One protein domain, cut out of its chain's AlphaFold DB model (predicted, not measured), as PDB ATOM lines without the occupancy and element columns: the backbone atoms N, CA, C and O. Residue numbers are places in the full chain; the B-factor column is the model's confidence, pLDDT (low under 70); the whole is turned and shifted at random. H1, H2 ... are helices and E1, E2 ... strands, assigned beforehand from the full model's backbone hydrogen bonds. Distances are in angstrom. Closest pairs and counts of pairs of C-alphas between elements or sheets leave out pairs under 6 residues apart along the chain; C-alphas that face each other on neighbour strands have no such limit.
ATOM      1  N   VAL A   3     -16.681  29.853 -21.788       93.50
ATOM      2  CA  VAL A   3     -16.362  28.457 -22.119       93.50
ATOM      3  C   VAL A   3     -15.345  27.957 -21.091       93.50
ATOM      4  O   VAL A   3     -14.286  28.562 -20.909       93.50
ATOM      5  N   GLU A   4     -15.695  26.894 -20.375       92.88
ATOM      6  CA  GLU A   4     -14.866  26.215 -19.376       92.88
ATOM      7  C   GLU A   4     -14.176  24.995 -19.982       92.88
ATOM      8  O   GLU A   4     -14.754  24.331 -20.837       92.88
ATOM      9  N   HIS A   5     -12.977  24.679 -19.486       95.50
ATOM     10  CA  HIS A   5     -12.343  23.392 -19.741       95.50
ATOM     11  C   HIS A   5     -12.605  22.468 -18.554       95.50
ATOM     12  O   HIS A   5     -12.020  22.690 -17.492       95.50
ATOM     13  N   TYR A   6     -13.440  21.436 -18.692       95.44
ATOM     14  CA  TYR A   6     -13.748  20.529 -17.576       95.44
ATOM     15  C   TYR A   6     -12.462  19.999 -16.912       95.44
ATOM     16  O   TYR A   6     -12.244  20.213 -15.720       95.44
ATOM     17  N   ARG A   7     -11.530  19.488 -17.720       95.25
ATOM     18  CA  ARG A   7     -10.126  19.251 -17.371       95.25
ATOM     19  C   ARG A   7      -9.274  20.484 -17.693       95.25
ATOM     20  O   ARG A   7      -9.201  20.889 -18.857       95.25
ATOM     21  N   PRO A   8      -8.603  21.097 -16.702       95.50
ATOM     22  CA  PRO A   8      -7.943  22.385 -16.872       95.50
ATOM     23  C   PRO A   8      -6.686  22.291 -17.744       95.50
ATOM     24  O   PRO A   8      -5.801  21.468 -17.529       95.50
ATOM     25  N   LYS A   9      -6.579  23.197 -18.718       95.38
ATOM     26  CA  LYS A   9      -5.524  23.191 -19.743       95.38
ATOM     27  C   LYS A   9      -4.104  23.422 -19.214       95.38
ATOM     28  O   LYS A   9      -3.173  22.862 -19.777       95.38
ATOM     29  N   ALA A  10      -3.930  24.324 -18.249       94.12
ATOM     30  CA  ALA A  10      -2.630  24.964 -17.995       94.12
ATOM     31  C   ALA A  10      -1.997  24.641 -16.633       94.12
ATOM     32  O   ALA A  10      -0.824  24.934 -16.433       94.12
ATOM     33  N   ALA A  11      -2.781  24.115 -15.693       95.12
ATOM     34  CA  ALA A  11      -2.346  23.717 -14.357       95.12
ATOM     35  C   ALA A  11      -3.467  22.919 -13.681       95.12
ATOM     36  O   ALA A  11      -4.616  22.989 -14.123       95.12
ATOM     37  N   VAL A  12      -3.138  22.218 -12.595       95.38
ATOM     38  CA  VAL A  12      -4.115  21.595 -11.694       95.38
ATOM     39  C   VAL A  12      -3.828  22.036 -10.261       95.38
ATOM     40  O   VAL A  12      -2.713  21.862  -9.780       95.38
ATOM     41  N   SER A  13      -4.820  22.605  -9.572       93.25
ATOM     42  CA  SER A  13      -4.664  23.105  -8.193       93.25
ATOM     43  C   SER A  13      -4.267  22.006  -7.198       93.25
ATOM     44  O   SER A  13      -3.531  22.263  -6.250       93.25
ATOM     45  N   GLU A  14      -4.770  20.789  -7.398       93.44
ATOM     46  CA  GLU A  14      -4.580  19.648  -6.500       93.44
ATOM     47  C   GLU A  14      -3.324  18.813  -6.821       93.44
ATOM     48  O   GLU A  14      -3.062  17.829  -6.134       93.44
ATOM     49  N   ALA A  15      -2.544  19.180  -7.847       92.62
ATOM     50  CA  ALA A  15      -1.320  18.476  -8.233       92.62
ATOM     51  C   ALA A  15      -0.218  19.469  -8.628       92.62
ATOM     52  O   ALA A  15      -0.175  19.966  -9.757       92.62
ATOM     53  N   ASP A  16       0.686  19.746  -7.684       91.81
ATOM     54  CA  ASP A  16       1.797  20.669  -7.912       91.81
ATOM     55  C   ASP A  16       2.723  20.161  -9.028       91.81
ATOM     56  O   ASP A  16       3.023  18.972  -9.132       91.81
ATOM     57  N   GLY A  17       3.145  21.070  -9.904       90.56
ATOM     58  CA  GLY A  17       3.944  20.745 -11.088       90.56
ATOM     59  C   GLY A  17       3.188  20.074 -12.245       90.56
ATOM     60  O   GLY A  17       3.794  19.853 -13.295       90.56
ATOM     61  N   HIS A  18       1.885  19.785 -12.123       93.25
ATOM     62  CA  HIS A  18       1.111  19.226 -13.233       93.25
ATOM     63  C   HIS A  18       0.952  20.266 -14.365       93.25
ATOM     64  O   HIS A  18       0.430  21.357 -14.116       93.25
ATOM     65  N   PRO A  19       1.320  19.953 -15.628       92.69
ATOM     66  CA  PRO A  19       1.308  20.923 -16.737       92.69
ATOM     67  C   PRO A  19      -0.105  21.288 -17.228       92.69
ATOM     68  O   PRO A  19      -0.268  22.106 -18.133       92.69
ATOM     69  N   GLY A  20      -1.126  20.658 -16.644       94.44
ATOM     70  CA  GLY A  20      -2.506  20.703 -17.107       94.44
ATOM     71  C   GLY A  20      -2.757  19.748 -18.274       94.44
ATOM     72  O   GLY A  20      -1.836  19.191 -18.871       94.44
ATOM     73  N   TYR A  21      -4.030  19.572 -18.605       95.31
ATOM     74  CA  TYR A  21      -4.507  18.700 -19.676       95.31
ATOM     75  C   TYR A  21      -4.451  19.432 -21.025       95.31
ATOM     76  O   TYR A  21      -5.463  19.630 -21.701       95.31
ATOM     77  N   TRP A  22      -3.268  19.923 -21.406       95.50
ATOM     78  CA  TRP A  22      -3.100  20.815 -22.560       95.50
ATOM     79  C   TRP A  22      -3.511  20.174 -23.890       95.50
ATOM     80  O   TRP A  22      -3.980  20.881 -24.784       95.50
ATOM     81  N   TRP A  23      -3.383  18.850 -24.008       95.19
ATOM     82  CA  TRP A  23      -3.786  18.081 -25.188       95.19
ATOM     83  C   TRP A  23      -5.312  18.021 -25.350       95.19
ATOM     84  O   TRP A  23      -5.804  17.910 -26.469       95.19
ATOM     85  N   LEU A  24      -6.069  18.211 -24.263       94.62
ATOM     86  CA  LEU A  24      -7.535  18.274 -24.261       94.62
ATOM     87  C   LEU A  24      -8.079  19.699 -24.407       94.62
ATOM     88  O   LEU A  24      -9.292  19.906 -24.366       94.62
ATOM     89  N   ALA A  25      -7.213  20.702 -24.570       93.50
ATOM     90  CA  ALA A  25      -7.615  22.107 -24.619       93.50
ATOM     91  C   ALA A  25      -8.643  22.423 -25.715       93.50
ATOM     92  O   ALA A  25      -9.457  23.320 -25.556       93.50
ATOM     93  N   MET A  26      -8.569  21.719 -26.843       93.69
ATOM     94  CA  MET A  26      -9.458  21.924 -27.991       93.69
ATOM     95  C   MET A  26     -10.381  20.724 -28.227       93.69
ATOM     96  O   MET A  26     -10.991  20.624 -29.290       93.69
ATOM     97  N   SER A  27     -10.468  19.807 -27.260       93.62
ATOM     98  CA  SER A  27     -11.409  18.693 -27.335       93.62
ATOM     99  C   SER A  27     -12.816  19.197 -27.035       93.62
ATOM    100  O   SER A  27     -13.038  19.833 -26.004       93.62
ATOM    101  N   TRP A  28     -13.768  18.905 -27.922       92.94
ATOM    102  CA  TRP A  28     -15.172  19.285 -27.738       92.94
ATOM    103  C   TRP A  28     -15.746  18.742 -26.436       92.94
ATOM    104  O   TRP A  28     -16.413  19.476 -25.712       92.94
ATOM    105  N   ASP A  29     -15.388  17.511 -26.079       91.81
ATOM    106  CA  ASP A  29     -15.877  16.857 -24.867       91.81
ATOM    107  C   ASP A  29     -15.195  17.377 -23.589       91.81
ATOM    108  O   ASP A  29     -15.422  16.857 -22.495       91.81
ATOM    109  N   ASN A  30     -14.324  18.381 -23.713       94.81
ATOM    110  CA  ASN A  30     -13.714  19.097 -22.601       94.81
ATOM    111  C   ASN A  30     -14.213  20.549 -22.490       94.81
ATOM    112  O   ASN A  30     -13.881  21.214 -21.514       94.81
ATOM    113  N   LEU A  31     -14.988  21.054 -23.459       95.44
ATOM    114  CA  LEU A  31     -15.424  22.452 -23.530       95.44
ATOM    115  C   LEU A  31     -16.900  22.593 -23.146       95.44
ATOM    116  O   LEU A  31     -17.789  22.202 -23.899       95.44
ATOM    117  N   LEU A  32     -17.170  23.202 -21.989       94.75
ATOM    118  CA  LEU A  32     -18.525  23.346 -21.451       94.75
ATOM    119  C   LEU A  32     -18.948  24.821 -21.363       94.75
ATOM    120  O   LEU A  32     -18.150  25.665 -20.943       94.75
ATOM    121  N   PRO A  33     -20.211  25.163 -21.678       94.25
ATOM    122  CA  PRO A  33     -20.757  26.472 -21.341       94.25
ATOM    123  C   PRO A  33     -20.853  26.612 -19.819       94.25
ATOM    124  O   PRO A  33     -21.419  25.761 -19.136       94.25
ATOM    125  N   SER A  34     -20.319  27.700 -19.269       93.00
ATOM    126  CA  SER A  34     -20.256  27.892 -17.822       93.00
ATOM    127  C   SER A  34     -20.574  29.317 -17.384       93.00
ATOM    128  O   SER A  34     -20.483  30.305 -18.126       93.00
ATOM    129  N   CYS A  35     -20.979  29.434 -16.121       91.88
ATOM    130  CA  CYS A  35     -21.152  30.728 -15.487       91.88
ATOM    131  C   CYS A  35     -19.776  31.359 -15.194       91.88
ATOM    132  O   CYS A  35     -18.843  30.664 -14.794       91.88
ATOM    133  N   ILE A  36     -19.649  32.680 -15.366       90.56
ATOM    134  CA  ILE A  36     -18.369  33.402 -15.183       90.56
ATOM    135  C   ILE A  36     -17.829  33.197 -13.758       90.56
ATOM    136  O   ILE A  36     -16.635  32.969 -13.564       90.56
ATOM    137  N   ASP A  37     -18.725  33.228 -12.772       89.75
ATOM    138  CA  ASP A  37     -18.412  33.053 -11.349       89.75
ATOM    139  C   ASP A  37     -18.092  31.601 -10.964       89.75
ATOM    140  O   ASP A  37     -17.500  31.366  -9.917       89.75
ATOM    141  N   CYS A  38     -18.496  30.637 -11.794       87.88
ATOM    142  CA  CYS A  38     -18.262  29.207 -11.606       87.88
ATOM    143  C   CYS A  38     -16.898  28.824 -12.187       87.88
ATOM    144  O   CYS A  38     -16.194  28.001 -11.616       87.88
ATOM    145  N   ASN A  39     -16.532  29.436 -13.317       89.38
ATOM    146  CA  ASN A  39     -15.284  29.185 -14.035       89.38
ATOM    147  C   ASN A  39     -14.091  29.892 -13.375       89.38
ATOM    148  O   ASN A  39     -13.011  29.329 -13.241       89.38
ATOM    149  N   ARG A  40     -14.258  31.126 -12.888       87.06
ATOM    150  CA  ARG A  40     -13.132  31.936 -12.390       87.06
ATOM    151  C   ARG A  40     -13.078  31.946 -10.863       87.06
ATOM    152  O   ARG A  40     -14.046  32.362 -10.236       87.06
ATOM    153  N   ARG A  41     -11.917  31.627 -10.268       82.62
ATOM    154  CA  ARG A  41     -11.699  31.811  -8.818       82.62
ATOM    155  C   ARG A  41     -11.758  33.282  -8.432       82.62
ATOM    156  O   ARG A  41     -10.991  34.088  -8.966       82.62
ATOM    157  N   ARG A  42     -12.651  33.622  -7.504       82.56
ATOM    158  CA  ARG A  42     -12.787  34.962  -6.914       82.56
ATOM    159  C   ARG A  42     -13.288  34.856  -5.478       82.56
ATOM    160  O   ARG A  42     -13.955  33.886  -5.131       82.56
ATOM    161  N   LYS A  43     -13.063  35.909  -4.692       79.69
ATOM    162  CA  LYS A  43     -13.659  36.046  -3.360       79.69
ATOM    163  C   LYS A  43     -15.179  36.119  -3.467       79.69
ATOM    164  O   LYS A  43     -15.717  37.066  -4.043       79.69
ATOM    165  N   GLN A  44     -15.854  35.130  -2.906       78.31
ATOM    166  CA  GLN A  44     -17.303  35.031  -2.839       78.31
ATOM    167  C   GLN A  44     -17.730  34.786  -1.396       78.31
ATOM    168  O   GLN A  44     -17.024  34.143  -0.624       78.31
ATOM    169  N   HIS A  45     -18.902  35.305  -1.037       77.94
ATOM    170  CA  HIS A  45     -19.574  34.917   0.195       77.94
ATOM    171  C   HIS A  45     -20.293  33.594  -0.052       77.94
ATOM    172  O   HIS A  45     -21.251  33.561  -0.832       77.94
ATOM    173  N   VAL A  46     -19.819  32.522   0.571       76.06
ATOM    174  CA  VAL A  46     -20.372  31.168   0.440       76.06
ATOM    175  C   VAL A  46     -20.763  30.675   1.831       76.06
ATOM    176  O   VAL A  46     -20.129  31.045   2.819       76.06
ATOM    177  N   ALA A  47     -21.834  29.884   1.920       71.06
ATOM    178  CA  ALA A  47     -22.140  29.165   3.156       71.06
ATOM    179  C   ALA A  47     -20.947  28.272   3.532       71.06
ATOM    180  O   ALA A  47     -20.385  27.611   2.652       71.06
ATOM    181  N   ASP A  48     -20.550  28.276   4.807       67.25
ATOM    182  CA  ASP A  48     -19.429  27.454   5.263       67.25
ATOM    183  C   ASP A  48     -19.680  25.981   4.927       67.25
ATOM    184  O   ASP A  48     -20.771  25.489   5.214       67.25
ATOM    185  N   PRO A  49     -18.717  25.264   4.321       60.47
ATOM    186  CA  PRO A  49     -18.887  23.849   4.036       60.47
ATOM    187  C   PRO A  49     -19.071  23.068   5.341       60.47
ATOM    188  O   PRO A  49     -18.192  23.072   6.199       60.47
ATOM    189  N   SER A  50     -20.186  22.354   5.473       63.59
ATOM    190  CA  SER A  50     -20.381  21.354   6.518       63.59
ATOM    191  C   SER A  50     -20.990  20.085   5.932       63.59
ATOM    192  O   SER A  50     -21.742  20.111   4.956       63.59
ATOM    193  N   THR A  51     -20.640  18.953   6.535       55.78
ATOM    194  CA  THR A  51     -21.242  17.647   6.255       55.78
ATOM    195  C   THR A  51     -22.586  17.471   6.961       55.78
ATOM    196  O   THR A  51     -23.280  16.490   6.701       55.78
ATOM    197  N   ARG A  52     -22.956  18.388   7.866       61.91
ATOM    198  CA  ARG A  52     -24.232  18.380   8.586       61.91
ATOM    199  C   ARG A  52     -25.151  19.454   8.031       61.91
ATOM    200  O   ARG A  52     -24.741  20.594   7.815       61.91
ATOM    201  N   LEU A  53     -26.409  19.079   7.824       64.75
ATOM    202  CA  LEU A  53     -27.418  19.984   7.296       64.75
ATOM    203  C   LEU A  53     -27.686  21.147   8.255       64.75
ATOM    204  O   LEU A  53     -27.806  22.276   7.797       64.75
ATOM    205  N   GLU A  54     -27.743  20.871   9.559       65.56
ATOM    206  CA  GLU A  54     -28.014  21.891  10.577       65.56
ATOM    207  C   GLU A  54     -26.924  22.967  10.579       65.56
ATOM    208  O   GLU A  54     -27.230  24.153  10.549       65.56
ATOM    209  N   ASP A  55     -25.658  22.559  10.499       68.06
ATOM    210  CA  ASP A  55     -24.527  23.482  10.431       68.06
ATOM    211  C   ASP A  55     -24.572  24.307   9.134       68.06
ATOM    212  O   ASP A  55     -24.487  25.530   9.177       68.06
ATOM    213  N   LEU A  56     -24.762  23.667   7.967       68.25
ATOM    214  CA  LEU A  56     -24.911  24.375   6.683       68.25
ATOM    215  C   LEU A  56     -26.035  25.417   6.742       68.25
ATOM    216  O   LEU A  56     -25.891  26.532   6.232       68.25
ATOM    217  N   TYR A  57     -27.152  25.040   7.357       64.56
ATOM    218  CA  TYR A  57     -28.322  25.880   7.531       64.56
ATOM    219  C   TYR A  57     -28.023  27.070   8.454       64.56
ATOM    220  O   TYR A  57     -28.200  28.221   8.043       64.56
ATOM    221  N   ASP A  58     -27.476  26.831   9.644       66.69
ATOM    222  CA  ASP A  58     -27.134  27.880  10.605       66.69
ATOM    223  C   ASP A  58     -26.058  28.822  10.058       66.69
ATOM    224  O   ASP A  58     -26.209  30.049  10.135       66.69
ATOM    225  N   HIS A  59     -25.012  28.283   9.429       68.38
ATOM    226  CA  HIS A  59     -23.970  29.072   8.777       68.38
ATOM    227  C   HIS A  59     -24.566  29.938   7.671       68.38
ATOM    228  O   HIS A  59     -24.395  31.152   7.681       68.38
ATOM    229  N   SER A  60     -25.381  29.380   6.777       62.03
ATOM    230  CA  SER A  60     -25.973  30.167   5.689       62.03
ATOM    231  C   SER A  60     -26.844  31.349   6.156       62.03
ATOM    232  O   SER A  60     -27.002  32.318   5.409       62.03
ATOM    233  N   ARG A  61     -27.370  31.308   7.390       65.00
ATOM    234  CA  ARG A  61     -28.170  32.384   8.001       65.00
ATOM    235  C   ARG A  61     -27.351  33.369   8.831       65.00
ATOM    236  O   ARG A  61     -27.729  34.538   8.913       65.00
ATOM    237  N   THR A  62     -26.285  32.906   9.479       60.81
ATOM    238  CA  THR A  62     -25.564  33.673  10.512       60.81
ATOM    239  C   THR A  62     -24.131  34.030  10.127       60.81
ATOM    240  O   THR A  62     -23.625  35.055  10.583       60.81
ATOM    241  N   HIS A  63     -23.486  33.235   9.270       65.88
ATOM    242  CA  HIS A  63     -22.082  33.378   8.908       65.88
ATOM    243  C   HIS A  63     -21.790  32.924   7.467       65.88
ATOM    244  O   HIS A  63     -21.801  31.743   7.132       65.88
ATOM    245  N   LEU A  64     -21.463  33.885   6.601       65.75
ATOM    246  CA  LEU A  64     -20.967  33.603   5.254       65.75
ATOM    247  C   LEU A  64     -19.463  33.833   5.218       65.75
ATOM    248  O   LEU A  64     -19.012  34.980   5.327       65.75
ATOM    249  N   ALA A  65     -18.694  32.771   4.996       69.31
ATOM    250  CA  ALA A  65     -17.268  32.914   4.771       69.31
ATOM    251  C   ALA A  65     -17.008  33.637   3.449       69.31
ATOM    252  O   ALA A  65     -17.590  33.327   2.407       69.31
ATOM    253  N   LEU A  66     -16.105  34.616   3.500       74.06
ATOM    254  CA  LEU A  66     -15.511  35.201   2.309       74.06
ATOM    255  C   LEU A  66     -14.344  34.306   1.879       74.06
ATOM    256  O   LEU A  66     -13.244  34.425   2.418       74.06
ATOM    257  N   CYS A  67     -14.584  33.413   0.926       74.25
ATOM    258  CA  CYS A  67     -13.598  32.450   0.442       74.25
ATOM    259  C   CYS A  67     -13.410  32.552  -1.075       74.25
ATOM    260  O   CYS A  67     -14.259  33.086  -1.791       74.25
ATOM    261  N   ASP A  68     -12.268  32.078  -1.573       75.50
ATOM    262  CA  ASP A  68     -12.055  31.956  -3.013       75.50
ATOM    263  C   ASP A  68     -12.842  30.746  -3.530       75.50
ATOM    264  O   ASP A  68     -12.479  29.603  -3.265       75.50
ATOM    265  N   ALA A  69     -13.924  31.008  -4.263       83.06
ATOM    266  CA  ALA A  69     -14.763  29.990  -4.890       83.06
ATOM    267  C   ALA A  69     -14.715  30.111  -6.418       83.06
ATOM    268  O   ALA A  69     -14.379  31.172  -6.957       83.06
ATOM    269  N   GLY A  70     -15.044  29.017  -7.107       87.81
ATOM    270  CA  GLY A  70     -14.924  28.868  -8.555       87.81
ATOM    271  C   GLY A  70     -13.856  27.837  -8.931       87.81
ATOM    272  O   GLY A  70     -12.818  27.718  -8.277       87.81
ATOM    273  N   LYS A  71     -14.108  27.106 -10.017       93.81
ATOM    274  CA  LYS A  71     -13.289  25.985 -10.480       93.81
ATOM    275  C   LYS A  71     -11.877  26.423 -10.852       93.81
ATOM    276  O   LYS A  71     -10.916  25.960 -10.245       93.81
ATOM    277  N   LYS A  72     -11.731  27.325 -11.826       92.81
ATOM    278  CA  LYS A  72     -10.451  27.711 -12.441       92.81
ATOM    279  C   LYS A  72      -9.653  26.464 -12.861       92.81
ATOM    280  O   LYS A  72     -10.013  25.780 -13.814       92.81
ATOM    281  N   ASP A  73      -8.585  26.160 -12.136       93.50
ATOM    282  CA  ASP A  73      -7.664  25.040 -12.342       93.50
ATOM    283  C   ASP A  73      -7.907  23.879 -11.359       93.50
ATOM    284  O   ASP A  73      -7.126  22.936 -11.317       93.50
ATOM    285  N   SER A  74      -8.984  23.922 -10.572       94.94
ATOM    286  CA  SER A  74      -9.393  22.827  -9.691       94.94
ATOM    287  C   SER A  74      -9.959  21.661 -10.500       94.94
ATOM    288  O   SER A  74     -10.886  21.834 -11.298       94.94
ATOM    289  N   PHE A  75      -9.377  20.482 -10.296       95.75
ATOM    290  CA  PHE A  75      -9.827  19.206 -10.844       95.75
ATOM    291  C   PHE A  75      -9.509  18.067  -9.854       95.75
ATOM    292  O   PHE A  75      -8.558  17.295 -10.058       95.75
ATOM    293  N   PRO A  76     -10.246  18.002  -8.729       94.88
ATOM    294  CA  PRO A  76     -10.060  16.984  -7.703       94.88
ATOM    295  C   PRO A  76     -10.468  15.594  -8.206       94.88
ATOM    296  O   PRO A  76     -11.519  15.428  -8.829       94.88
ATOM    297  N   LEU A  77      -9.642  14.598  -7.887       94.88
ATOM    298  CA  LEU A  77      -9.905  13.174  -8.099       94.88
ATOM    299  C   LEU A  77     -10.004  12.470  -6.742       94.88
ATOM    300  O   LEU A  77      -9.449  12.964  -5.758       94.88
ATOM    301  N   LYS A  78     -10.641  11.294  -6.696       91.94
ATOM    302  CA  LYS A  78     -10.563  10.410  -5.517       91.94
ATOM    303  C   LYS A  78      -9.131   9.963  -5.234       91.94
ATOM    304  O   LYS A  78      -8.720   9.890  -4.082       91.94
ATOM    305  N   ASP A  79      -8.389   9.679  -6.300       91.38
ATOM    306  CA  ASP A  79      -6.987   9.285  -6.256       91.38
ATOM    307  C   ASP A  79      -6.176  10.214  -7.167       91.38
ATOM    308  O   ASP A  79      -6.317  10.191  -8.391       91.38
ATOM    309  N   ASN A  80      -5.348  11.068  -6.562       86.94
ATOM    310  CA  ASN A  80      -4.538  12.038  -7.300       86.94
ATOM    311  C   ASN A  80      -3.454  11.379  -8.165       86.94
ATOM    312  O   ASN A  80      -2.993  12.021  -9.109       86.94
ATOM    313  N   ASP A  81      -3.075  10.128  -7.885       86.81
ATOM    314  CA  ASP A  81      -2.046   9.410  -8.644       86.81
ATOM    315  C   ASP A  81      -2.594   8.811  -9.949       86.81
ATOM    316  O   ASP A  81      -1.827   8.381 -10.810       86.81
ATOM    317  N   LYS A  82      -3.920   8.820 -10.136       89.88
ATOM    318  CA  LYS A  82      -4.596   8.275 -11.323       89.88
ATOM    319  C   LYS A  82      -4.886   9.301 -12.414       89.88
ATOM    320  O   LYS A  82      -5.713   9.044 -13.279       89.88
ATOM    321  N   ARG A  83      -4.234  10.466 -12.385       91.62
ATOM    322  CA  ARG A  83      -4.439  11.504 -13.408       91.62
ATOM    323  C   ARG A  83      -4.129  10.980 -14.812       91.62
ATOM    324  O   ARG A  83      -3.142  10.283 -15.030       91.62
ATOM    325  N   LEU A  84      -4.970  11.362 -15.767       92.00
ATOM    326  CA  LEU A  84      -4.890  10.948 -17.161       92.00
ATOM    327  C   LEU A  84      -3.646  11.549 -17.796       92.00
ATOM    328  O   LEU A  84      -3.351  12.739 -17.657       92.00
ATOM    329  N   LEU A  85      -2.942  10.701 -18.532       88.75
ATOM    330  CA  LEU A  85      -1.755  11.056 -19.293       88.75
ATOM    331  C   LEU A  85      -2.124  11.359 -20.748       88.75
ATOM    332  O   LEU A  85      -3.164  10.922 -21.235       88.75
ATOM    333  N   ALA A  86      -1.267  12.095 -21.454       86.88
ATOM    334  CA  ALA A  86      -1.544  12.564 -22.815       86.88
ATOM    335  C   ALA A  86      -1.738  11.437 -23.838       86.88
ATOM    336  O   ALA A  86      -2.435  11.608 -24.834       86.88
ATOM    337  N   GLU A  87      -1.115  10.295 -23.583       84.31
ATOM    338  CA  GLU A  87      -1.191   9.072 -24.370       84.31
ATOM    339  C   GLU A  87      -2.419   8.196 -24.068       84.31
ATOM    340  O   GLU A  87      -2.611   7.189 -24.747       84.31
ATOM    341  N   SER A  88      -3.226   8.543 -23.058       84.94
ATOM    342  CA  SER A  88      -4.396   7.761 -22.654       84.94
ATOM    343  C   SER A  88      -5.702   8.416 -23.098       84.94
ATOM    344  O   SER A  88      -5.903   9.619 -22.941       84.94
ATOM    345  N   ASP A  89      -6.620   7.577 -23.576       79.44
ATOM    346  CA  ASP A  89      -8.004   7.932 -23.902       79.44
ATOM    347  C   ASP A  89      -9.006   7.318 -22.901       79.44
ATOM    348  O   ASP A  89     -10.213   7.302 -23.140       79.44
ATOM    349  N   GLN A  90      -8.523   6.784 -21.771       84.75
ATOM    350  CA  GLN A  90      -9.351   6.171 -20.727       84.75
ATOM    351  C   GLN A  90      -9.778   7.215 -19.689       84.75
ATOM    352  O   GLN A  90      -9.308   7.236 -18.556       84.75
ATOM    353  N   TYR A  91     -10.675   8.115 -20.097       83.94
ATOM    354  CA  TYR A  91     -11.155   9.223 -19.259       83.94
ATOM    355  C   TYR A  91     -11.829   8.774 -17.956       83.94
ATOM    356  O   TYR A  91     -11.813   9.538 -16.994       83.94
ATOM    357  N   ASP A  92     -12.408   7.573 -17.942       83.69
ATOM    358  CA  ASP A  92     -13.155   7.021 -16.807       83.69
ATOM    359  C   ASP A  92     -12.241   6.434 -15.715       83.69
ATOM    360  O   ASP A  92     -12.704   6.175 -14.607       83.69
ATOM    361  N   ASP A  93     -10.944   6.251 -15.994       85.31
ATOM    362  CA  ASP A  93      -9.975   5.767 -14.999       85.31
ATOM    363  C   ASP A  93      -9.603   6.862 -13.983       85.31
ATOM    364  O   ASP A  93      -9.179   6.577 -12.856       85.31
ATOM    365  N   GLU A  94      -9.787   8.126 -14.372       86.00
ATOM    366  CA  GLU A  94      -9.751   9.270 -13.471       86.00
ATOM    367  C   GLU A  94     -11.096   9.391 -12.755       86.00
ATOM    368  O   GLU A  94     -12.029  10.002 -13.271       86.00
ATOM    369  N   ASP A  95     -11.190   8.852 -11.541       90.50
ATOM    370  CA  ASP A  95     -12.354   9.007 -10.662       90.50
ATOM    371  C   ASP A  95     -12.561  10.491 -10.254       90.50
ATOM    372  O   ASP A  95     -12.197  10.915  -9.148       90.50
ATOM    373  N   ALA A  96     -13.114  11.308 -11.156       94.69
ATOM    374  CA  ALA A  96     -13.280  12.746 -10.980       94.69
ATOM    375  C   ALA A  96     -14.379  13.092  -9.966       94.69
ATOM    376  O   ALA A  96     -15.501  12.580 -10.006       94.69
ATOM    377  N   LEU A  97     -14.065  14.023  -9.061       95.44
ATOM    378  CA  LEU A  97     -14.985  14.478  -8.015       95.44
ATOM    379  C   LEU A  97     -15.869  15.656  -8.444       95.44
ATOM    380  O   LEU A  97     -16.751  16.077  -7.697       95.44
ATOM    381  N   LEU A  98     -15.648  16.201  -9.639       95.81
ATOM    382  CA  LEU A  98     -16.466  17.268 -10.203       95.81
ATOM    383  C   LEU A  98     -17.510  16.708 -11.157       95.81
ATOM    384  O   LEU A  98     -17.179  15.921 -12.033       95.81
ATOM    385  N   LEU A  99     -18.746  17.185 -11.040       95.56
ATOM    386  CA  LEU A  99     -19.816  16.820 -11.962       95.56
ATOM    387  C   LEU A  99     -19.605  17.473 -13.327       95.56
ATOM    388  O   LEU A  99     -19.417  18.692 -13.412       95.56
ATOM    389  N   ASP A 100     -19.714  16.668 -14.373       94.62
ATOM    390  CA  ASP A 100     -19.875  17.077 -15.758       94.62
ATOM    391  C   ASP A 100     -21.334  16.849 -16.181       94.62
ATOM    392  O   ASP A 100     -21.715  15.717 -16.459       94.62
ATOM    393  N   PRO A 101     -22.168  17.896 -16.307       93.19
ATOM    394  CA  PRO A 101     -23.578  17.745 -16.678       93.19
ATOM    395  C   PRO A 101     -23.840  17.115 -18.058       93.19
ATOM    396  O   PRO A 101     -24.997  16.874 -18.398       93.19
ATOM    397  N   THR A 102     -22.810  16.920 -18.888       92.44
ATOM    398  CA  THR A 102     -22.917  16.224 -20.180       92.44
ATOM    399  C   THR A 102     -22.727  14.710 -20.059       92.44
ATOM    400  O   THR A 102     -23.110  13.979 -20.974       92.44
ATOM    401  N   ARG A 103     -22.167  14.243 -18.936       92.38
ATOM    402  CA  ARG A 103     -21.838  12.836 -18.655       92.38
ATOM    403  C   ARG A 103     -22.563  12.309 -17.416       92.38
ATOM    404  O   ARG A 103     -23.091  11.202 -17.438       92.38
ATOM    405  N   ASP A 104     -22.623  13.123 -16.372       94.06
ATOM    406  CA  ASP A 104     -23.272  12.840 -15.099       94.06
ATOM    407  C   ASP A 104     -24.700  13.385 -15.086       94.06
ATOM    408  O   ASP A 104     -24.971  14.469 -15.605       94.06
ATOM    409  N   ASP A 105     -25.613  12.682 -14.414       94.94
ATOM    410  CA  ASP A 105     -26.933  13.224 -14.086       94.94
ATOM    411  C   ASP A 105     -26.863  13.993 -12.754       94.94
ATOM    412  O   ASP A 105     -26.802  13.364 -11.688       94.94
ATOM    413  N   PRO A 106     -26.935  15.342 -12.745       95.56
ATOM    414  CA  PRO A 106     -26.794  16.115 -11.514       95.56
ATOM    415  C   PRO A 106     -27.857  15.782 -10.463       95.56
ATOM    416  O   PRO A 106     -27.613  15.988  -9.277       95.56
ATOM    417  N   ARG A 107     -29.015  15.233 -10.860       93.69
ATOM    418  CA  ARG A 107     -30.114  14.866  -9.946       93.69
ATOM    419  C   ARG A 107     -29.753  13.708  -9.019       93.69
ATOM    420  O   ARG A 107     -30.373  13.554  -7.972       93.69
ATOM    421  N   LEU A 108     -28.748  12.909  -9.379       94.44
ATOM    422  CA  LEU A 108     -28.230  11.839  -8.524       94.44
ATOM    423  C   LEU A 108     -27.289  12.377  -7.438       94.44
ATOM    424  O   LEU A 108     -27.134  11.764  -6.383       94.44
ATOM    425  N   HIS A 109     -26.685  13.545  -7.671       95.19
ATOM    426  CA  HIS A 109     -25.611  14.078  -6.836       95.19
ATOM    427  C   HIS A 109     -25.968  15.374  -6.118       95.19
ATOM    428  O   HIS A 109     -25.280  15.730  -5.164       95.19
ATOM    429  N   LEU A 110     -27.019  16.072  -6.539       95.62
ATOM    430  CA  LEU A 110     -27.457  17.347  -5.989       95.62
ATOM    431  C   LEU A 110     -28.941  17.276  -5.638       95.62
ATOM    432  O   LEU A 110     -29.750  16.735  -6.389       95.62
ATOM    433  N   ARG A 111     -29.307  17.894  -4.520       94.75
ATOM    434  CA  ARG A 111     -30.703  18.112  -4.125       94.75
ATOM    435  C   ARG A 111     -30.881  19.513  -3.561       94.75
ATOM    436  O   ARG A 111     -29.924  20.127  -3.093       94.75
ATOM    437  N   PHE A 112     -32.107  20.013  -3.578       94.44
ATOM    438  CA  PHE A 112     -32.440  21.283  -2.942       94.44
ATOM    439  C   PHE A 112     -32.933  21.048  -1.519       94.44
ATOM    440  O   PHE A 112     -33.631  20.072  -1.248       94.44
ATOM    441  N   HIS A 113     -32.542  21.933  -0.608       91.94
ATOM    442  CA  HIS A 113     -33.144  21.992   0.715       91.94
ATOM    443  C   HIS A 113     -34.518  22.655   0.607       91.94
ATOM    444  O   HIS A 113     -34.608  23.788   0.132       91.94
ATOM    445  N   ILE A 114     -35.562  21.945   1.027       91.94
ATOM    446  CA  ILE A 114     -36.938  22.437   1.049       91.94
ATOM    447  C   ILE A 114     -37.435  22.330   2.492       91.94
ATOM    448  O   ILE A 114     -37.624  21.233   3.013       91.94
ATOM    449  N   ASP A 115     -37.591  23.484   3.126       90.06
ATOM    450  CA  ASP A 115     -38.191  23.663   4.445       90.06
ATOM    451  C   ASP A 115     -39.254  24.756   4.297       90.06
ATOM    452  O   ASP A 115     -38.930  25.890   3.932       90.06
ATOM    453  N   ARG A 116     -40.520  24.390   4.514       86.69
ATOM    454  CA  ARG A 116     -41.669  25.284   4.319       86.69
ATOM    455  C   ARG A 116     -41.806  26.302   5.450       86.69
ATOM    456  O   ARG A 116     -42.199  27.440   5.205       86.69
ATOM    457  N   ASP A 117     -41.401  25.932   6.666       87.38
ATOM    458  CA  ASP A 117     -41.442  26.818   7.833       87.38
ATOM    459  C   ASP A 117     -40.331  27.873   7.766       87.38
ATOM    460  O   ASP A 117     -40.453  28.992   8.283       87.38
ATOM    461  N   SER A 118     -39.214  27.532   7.119       88.06
ATOM    462  CA  SER A 118     -38.077  28.432   6.985       88.06
ATOM    463  C   SER A 118     -37.372  28.307   5.629       88.06
ATOM    464  O   SER A 118     -36.243  27.820   5.537       88.06
ATOM    465  N   PRO A 119     -37.992  28.825   4.551       90.88
ATOM    466  CA  PRO A 119     -37.481  28.637   3.203       90.88
ATOM    467  C   PRO A 119     -36.112  29.293   3.031       90.88
ATOM    468  O   PRO A 119     -35.967  30.521   3.118       90.88
ATOM    469  N   ILE A 120     -35.114  28.461   2.724       90.81
ATOM    470  CA  ILE A 120     -33.770  28.876   2.330       90.81
ATOM    471  C   ILE A 120     -33.297  28.088   1.109       90.81
ATOM    472  O   ILE A 120     -33.319  26.861   1.060       90.81
ATOM    473  N   GLY A 121     -32.851  28.813   0.088       92.25
ATOM    474  CA  GLY A 121     -32.445  28.232  -1.186       92.25
ATOM    475  C   GLY A 121     -31.036  27.653  -1.150       92.25
ATOM    476  O   GLY A 121     -30.138  28.260  -1.725       92.25
ATOM    477  N   LEU A 122     -30.829  26.500  -0.507       92.62
ATOM    478  CA  LEU A 122     -29.540  25.789  -0.468       92.62
ATOM    479  C   LEU A 122     -29.518  24.574  -1.405       92.62
ATOM    480  O   LEU A 122     -30.530  23.905  -1.605       92.62
ATOM    481  N   VAL A 123     -28.352  24.305  -2.005       93.50
ATOM    482  CA  VAL A 123     -28.052  23.018  -2.660       93.50
ATOM    483  C   VAL A 123     -27.325  22.149  -1.646       93.50
ATOM    484  O   VAL A 123     -26.405  22.621  -0.980       93.50
ATOM    485  N   LEU A 124     -27.710  20.887  -1.562       91.62
ATOM    486  CA  LEU A 124     -27.097  19.882  -0.711       91.62
ATOM    487  C   LEU A 124     -26.601  18.715  -1.570       91.62
ATOM    488  O   LEU A 124     -27.141  18.491  -2.660       91.62
ATOM    489  N   PRO A 125     -25.627  17.935  -1.078       93.31
ATOM    490  CA  PRO A 125     -25.305  16.651  -1.678       93.31
ATOM    491  C   PRO A 125     -26.555  15.762  -1.745       93.31
ATOM    492  O   PRO A 125     -27.318  15.647  -0.777       93.31
ATOM    493  N   GLY A 126     -26.773  15.174  -2.916       91.44
ATOM    494  CA  GLY A 126     -27.750  14.120  -3.167       91.44
ATOM    495  C   GLY A 126     -27.284  12.773  -2.609       91.44
ATOM    496  O   GLY A 126     -26.324  12.709  -1.840       91.44
ATOM    497  N   GLY A 127     -27.948  11.696  -3.023       85.25
ATOM    498  CA  GLY A 127     -27.726  10.353  -2.480       85.25
ATOM    499  C   GLY A 127     -28.494  10.088  -1.181       85.25
ATOM    500  O   GLY A 127     -29.407  10.832  -0.813       85.25
ATOM    501  N   ASP A 128     -28.134   8.997  -0.506       81.69
ATOM    502  CA  ASP A 128     -28.702   8.622   0.791       81.69
ATOM    503  C   ASP A 128     -28.253   9.637   1.862       81.69
ATOM    504  O   ASP A 128     -27.066   9.970   1.912       81.69
ATOM    505  N   PRO A 129     -29.136  10.134   2.747       76.12
ATOM    506  CA  PRO A 129     -28.732  10.958   3.888       76.12
ATOM    507  C   PRO A 129     -27.598  10.364   4.743       76.12
ATOM    508  O   PRO A 129     -26.814  11.119   5.317       76.12
ATOM    509  N   GLN A 130     -27.494   9.036   4.832       80.25
ATOM    510  CA  GLN A 130     -26.416   8.339   5.542       80.25
ATOM    511  C   GLN A 130     -25.131   8.219   4.716       80.25
ATOM    512  O   GLN A 130     -24.060   7.969   5.269       80.25
ATOM    513  N   GLN A 131     -25.227   8.382   3.398       85.44
ATOM    514  CA  GLN A 131     -24.119   8.218   2.467       85.44
ATOM    515  C   GLN A 131     -24.231   9.250   1.330       85.44
ATOM    516  O   GLN A 131     -24.606   8.915   0.202       85.44
ATOM    517  N   PRO A 132     -23.959  10.534   1.638       88.69
ATOM    518  CA  PRO A 132     -24.127  11.615   0.682       88.69
ATOM    519  C   PRO A 132     -23.150  11.491  -0.488       88.69
ATOM    520  O   PRO A 132     -22.031  10.993  -0.354       88.69
ATOM    521  N   SER A 133     -23.567  12.012  -1.638       93.38
ATOM    522  CA  SER A 133     -22.749  12.073  -2.845       93.38
ATOM    523  C   SER A 133     -21.500  12.934  -2.632       93.38
ATOM    524  O   SER A 133     -21.580  14.163  -2.552       93.38
ATOM    525  N   GLU A 134     -20.334  12.290  -2.606       92.25
ATOM    526  CA  GLU A 134     -19.029  12.954  -2.520       92.25
ATOM    527  C   GLU A 134     -18.808  13.910  -3.704       92.25
ATOM    528  O   GLU A 134     -18.472  15.078  -3.503       92.25
ATOM    529  N   GLN A 135     -19.104  13.457  -4.930       93.81
ATOM    530  CA  GLN A 135     -19.034  14.291  -6.139       93.81
ATOM    531  C   GLN A 135     -19.939  15.527  -6.033       93.81
ATOM    532  O   GLN A 135     -19.570  16.631  -6.437       93.81
ATOM    533  N   GLY A 136     -21.128  15.355  -5.448       94.81
ATOM    534  CA  GLY A 136     -22.062  16.444  -5.187       94.81
ATOM    535  C   GLY A 136     -21.489  17.478  -4.225       94.81
ATOM    536  O   GLY A 136     -21.503  18.671  -4.523       94.81
ATOM    537  N   ALA A 137     -20.937  17.024  -3.097       91.88
ATOM    538  CA  ALA A 137     -20.335  17.893  -2.088       91.88
ATOM    539  C   ALA A 137     -19.170  18.716  -2.654       91.88
ATOM    540  O   ALA A 137     -19.156  19.944  -2.521       91.88
ATOM    541  N   VAL A 138     -18.240  18.058  -3.353       92.56
ATOM    542  CA  VAL A 138     -17.082  18.721  -3.968       92.56
ATOM    543  C   VAL A 138     -17.528  19.700  -5.055       92.56
ATOM    544  O   VAL A 138     -17.045  20.830  -5.102       92.56
ATOM    545  N   SER A 139     -18.512  19.334  -5.879       94.81
ATOM    546  CA  SER A 139     -19.048  20.228  -6.915       94.81
ATOM    547  C   SER A 139     -19.748  21.460  -6.335       94.81
ATOM    548  O   SER A 139     -19.558  22.564  -6.845       94.81
ATOM    549  N   ILE A 140     -20.525  21.313  -5.254       92.19
ATOM    550  CA  ILE A 140     -21.184  22.441  -4.573       92.19
ATOM    551  C   ILE A 140     -20.152  23.469  -4.114       92.19
ATOM    552  O   ILE A 140     -20.343  24.670  -4.339       92.19
ATOM    553  N   GLN A 141     -19.068  22.998  -3.497       88.62
ATOM    554  CA  GLN A 141     -17.998  23.848  -2.992       88.62
ATOM    555  C   GLN A 141     -17.196  24.478  -4.137       88.62
ATOM    556  O   GLN A 141     -17.091  25.704  -4.213       88.62
ATOM    557  N   THR A 142     -16.676  23.664  -5.058       90.94
ATOM    558  CA  THR A 142     -15.779  24.119  -6.128       90.94
ATOM    559  C   THR A 142     -16.479  25.059  -7.104       90.94
ATOM    560  O   THR A 142     -15.917  26.090  -7.475       90.94
ATOM    561  N   TYR A 143     -17.728  24.773  -7.486       93.00
ATOM    562  CA  TYR A 143     -18.501  25.644  -8.380       93.00
ATOM    563  C   TYR A 143     -19.157  26.831  -7.663       93.00
ATOM    564  O   TYR A 143     -19.728  27.707  -8.321       93.00
ATOM    565  N   GLY A 144     -19.105  26.876  -6.327       90.88
ATOM    566  CA  GLY A 144     -19.745  27.925  -5.535       90.88
ATOM    567  C   GLY A 144     -21.266  27.939  -5.709       90.88
ATOM    568  O   GLY A 144     -21.865  29.007  -5.878       90.88
ATOM    569  N   LEU A 145     -21.909  26.763  -5.706       92.69
ATOM    570  CA  LEU A 145     -23.358  26.639  -5.933       92.69
ATOM    571  C   LEU A 145     -24.185  27.272  -4.801       92.69
ATOM    572  O   LEU A 145     -25.317  27.693  -5.029       92.69
ATOM    573  N   ASN A 146     -23.600  27.417  -3.607       92.25
ATOM    574  CA  ASN A 146     -24.191  28.109  -2.456       92.25
ATOM    575  C   ASN A 146     -23.578  29.495  -2.193       92.25
ATOM    576  O   ASN A 146     -23.527  29.951  -1.050       92.25
ATOM    577  N   ARG A 147     -23.125  30.196  -3.240       90.56
ATOM    578  CA  ARG A 147     -22.761  31.616  -3.113       90.56
ATOM    579  C   ARG A 147     -23.990  32.485  -2.835       90.56
ATOM    580  O   ARG A 147     -25.080  32.213  -3.345       90.56
TER     581      ARG A 147
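This is residues 3 to 147 of the 233 residues of an uncharacterized protein of Pseudomonas japonica (UniProt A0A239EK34). Little regular structure: an elongated, mostly loop-built model with H4 near the middle, the E5-E6 hairpin packed on it, and E4 of the two-stranded sheet E3-E4 reaching its last residue. Loops within residues 6 to 30 and 70 to 105 fill one end; the E5-E6 loop reaches the other. Of 145 printed residues, 52 are in named elements, E1 E2 H1 E3 H2 E4 H3 E5 E6 H4, class mixed; it is compact, radius of gyration 16.0 A, spans 54 by 31 by 26 A.

E3, residues 42 to 47, 14.9 A, begins at C-alpha (-12.787, 34.962, -6.914). E4 is 64 to 69, H2 53 to 62, 14.2 A. H4, 134 to 142, 12.2 A, ends at (-15.779, 24.119, -6.128). Shorter are E1, 3 to 5, E2, 31 to 34, H1, 36 to 39, H3, 106 to 109, E5, 110 to 112, and E6, 123 to 125.

Within hydrogen-bond range, antiparallel E3 and E4 have N 44 and O 67, 2.8 A. The closest C-alphas of E3 and H2, Ala 47 and Ser 60, are 4.7 A apart; of E6 and H4, Pro 125 and Gly 136, 4.8 A. H3 touches H4, closest C-alphas His 109 and Gly 136, 4.6 A. Hairpins E5-E6 and E1-E2 are antiparallel, with N 124 and O 111, and N 4 and O 32, each 2.8 A. Every O i to N i+4 pair is within range in H2 and H4; H1 and H3 are too short.

The farthest C-alphas, Glu 87 and Asp 117, are 54.5 A apart. The printed part has no cut; links E1 to E2 and E4 to H3 are long. Residues 48 to 65 have pLDDT under 70.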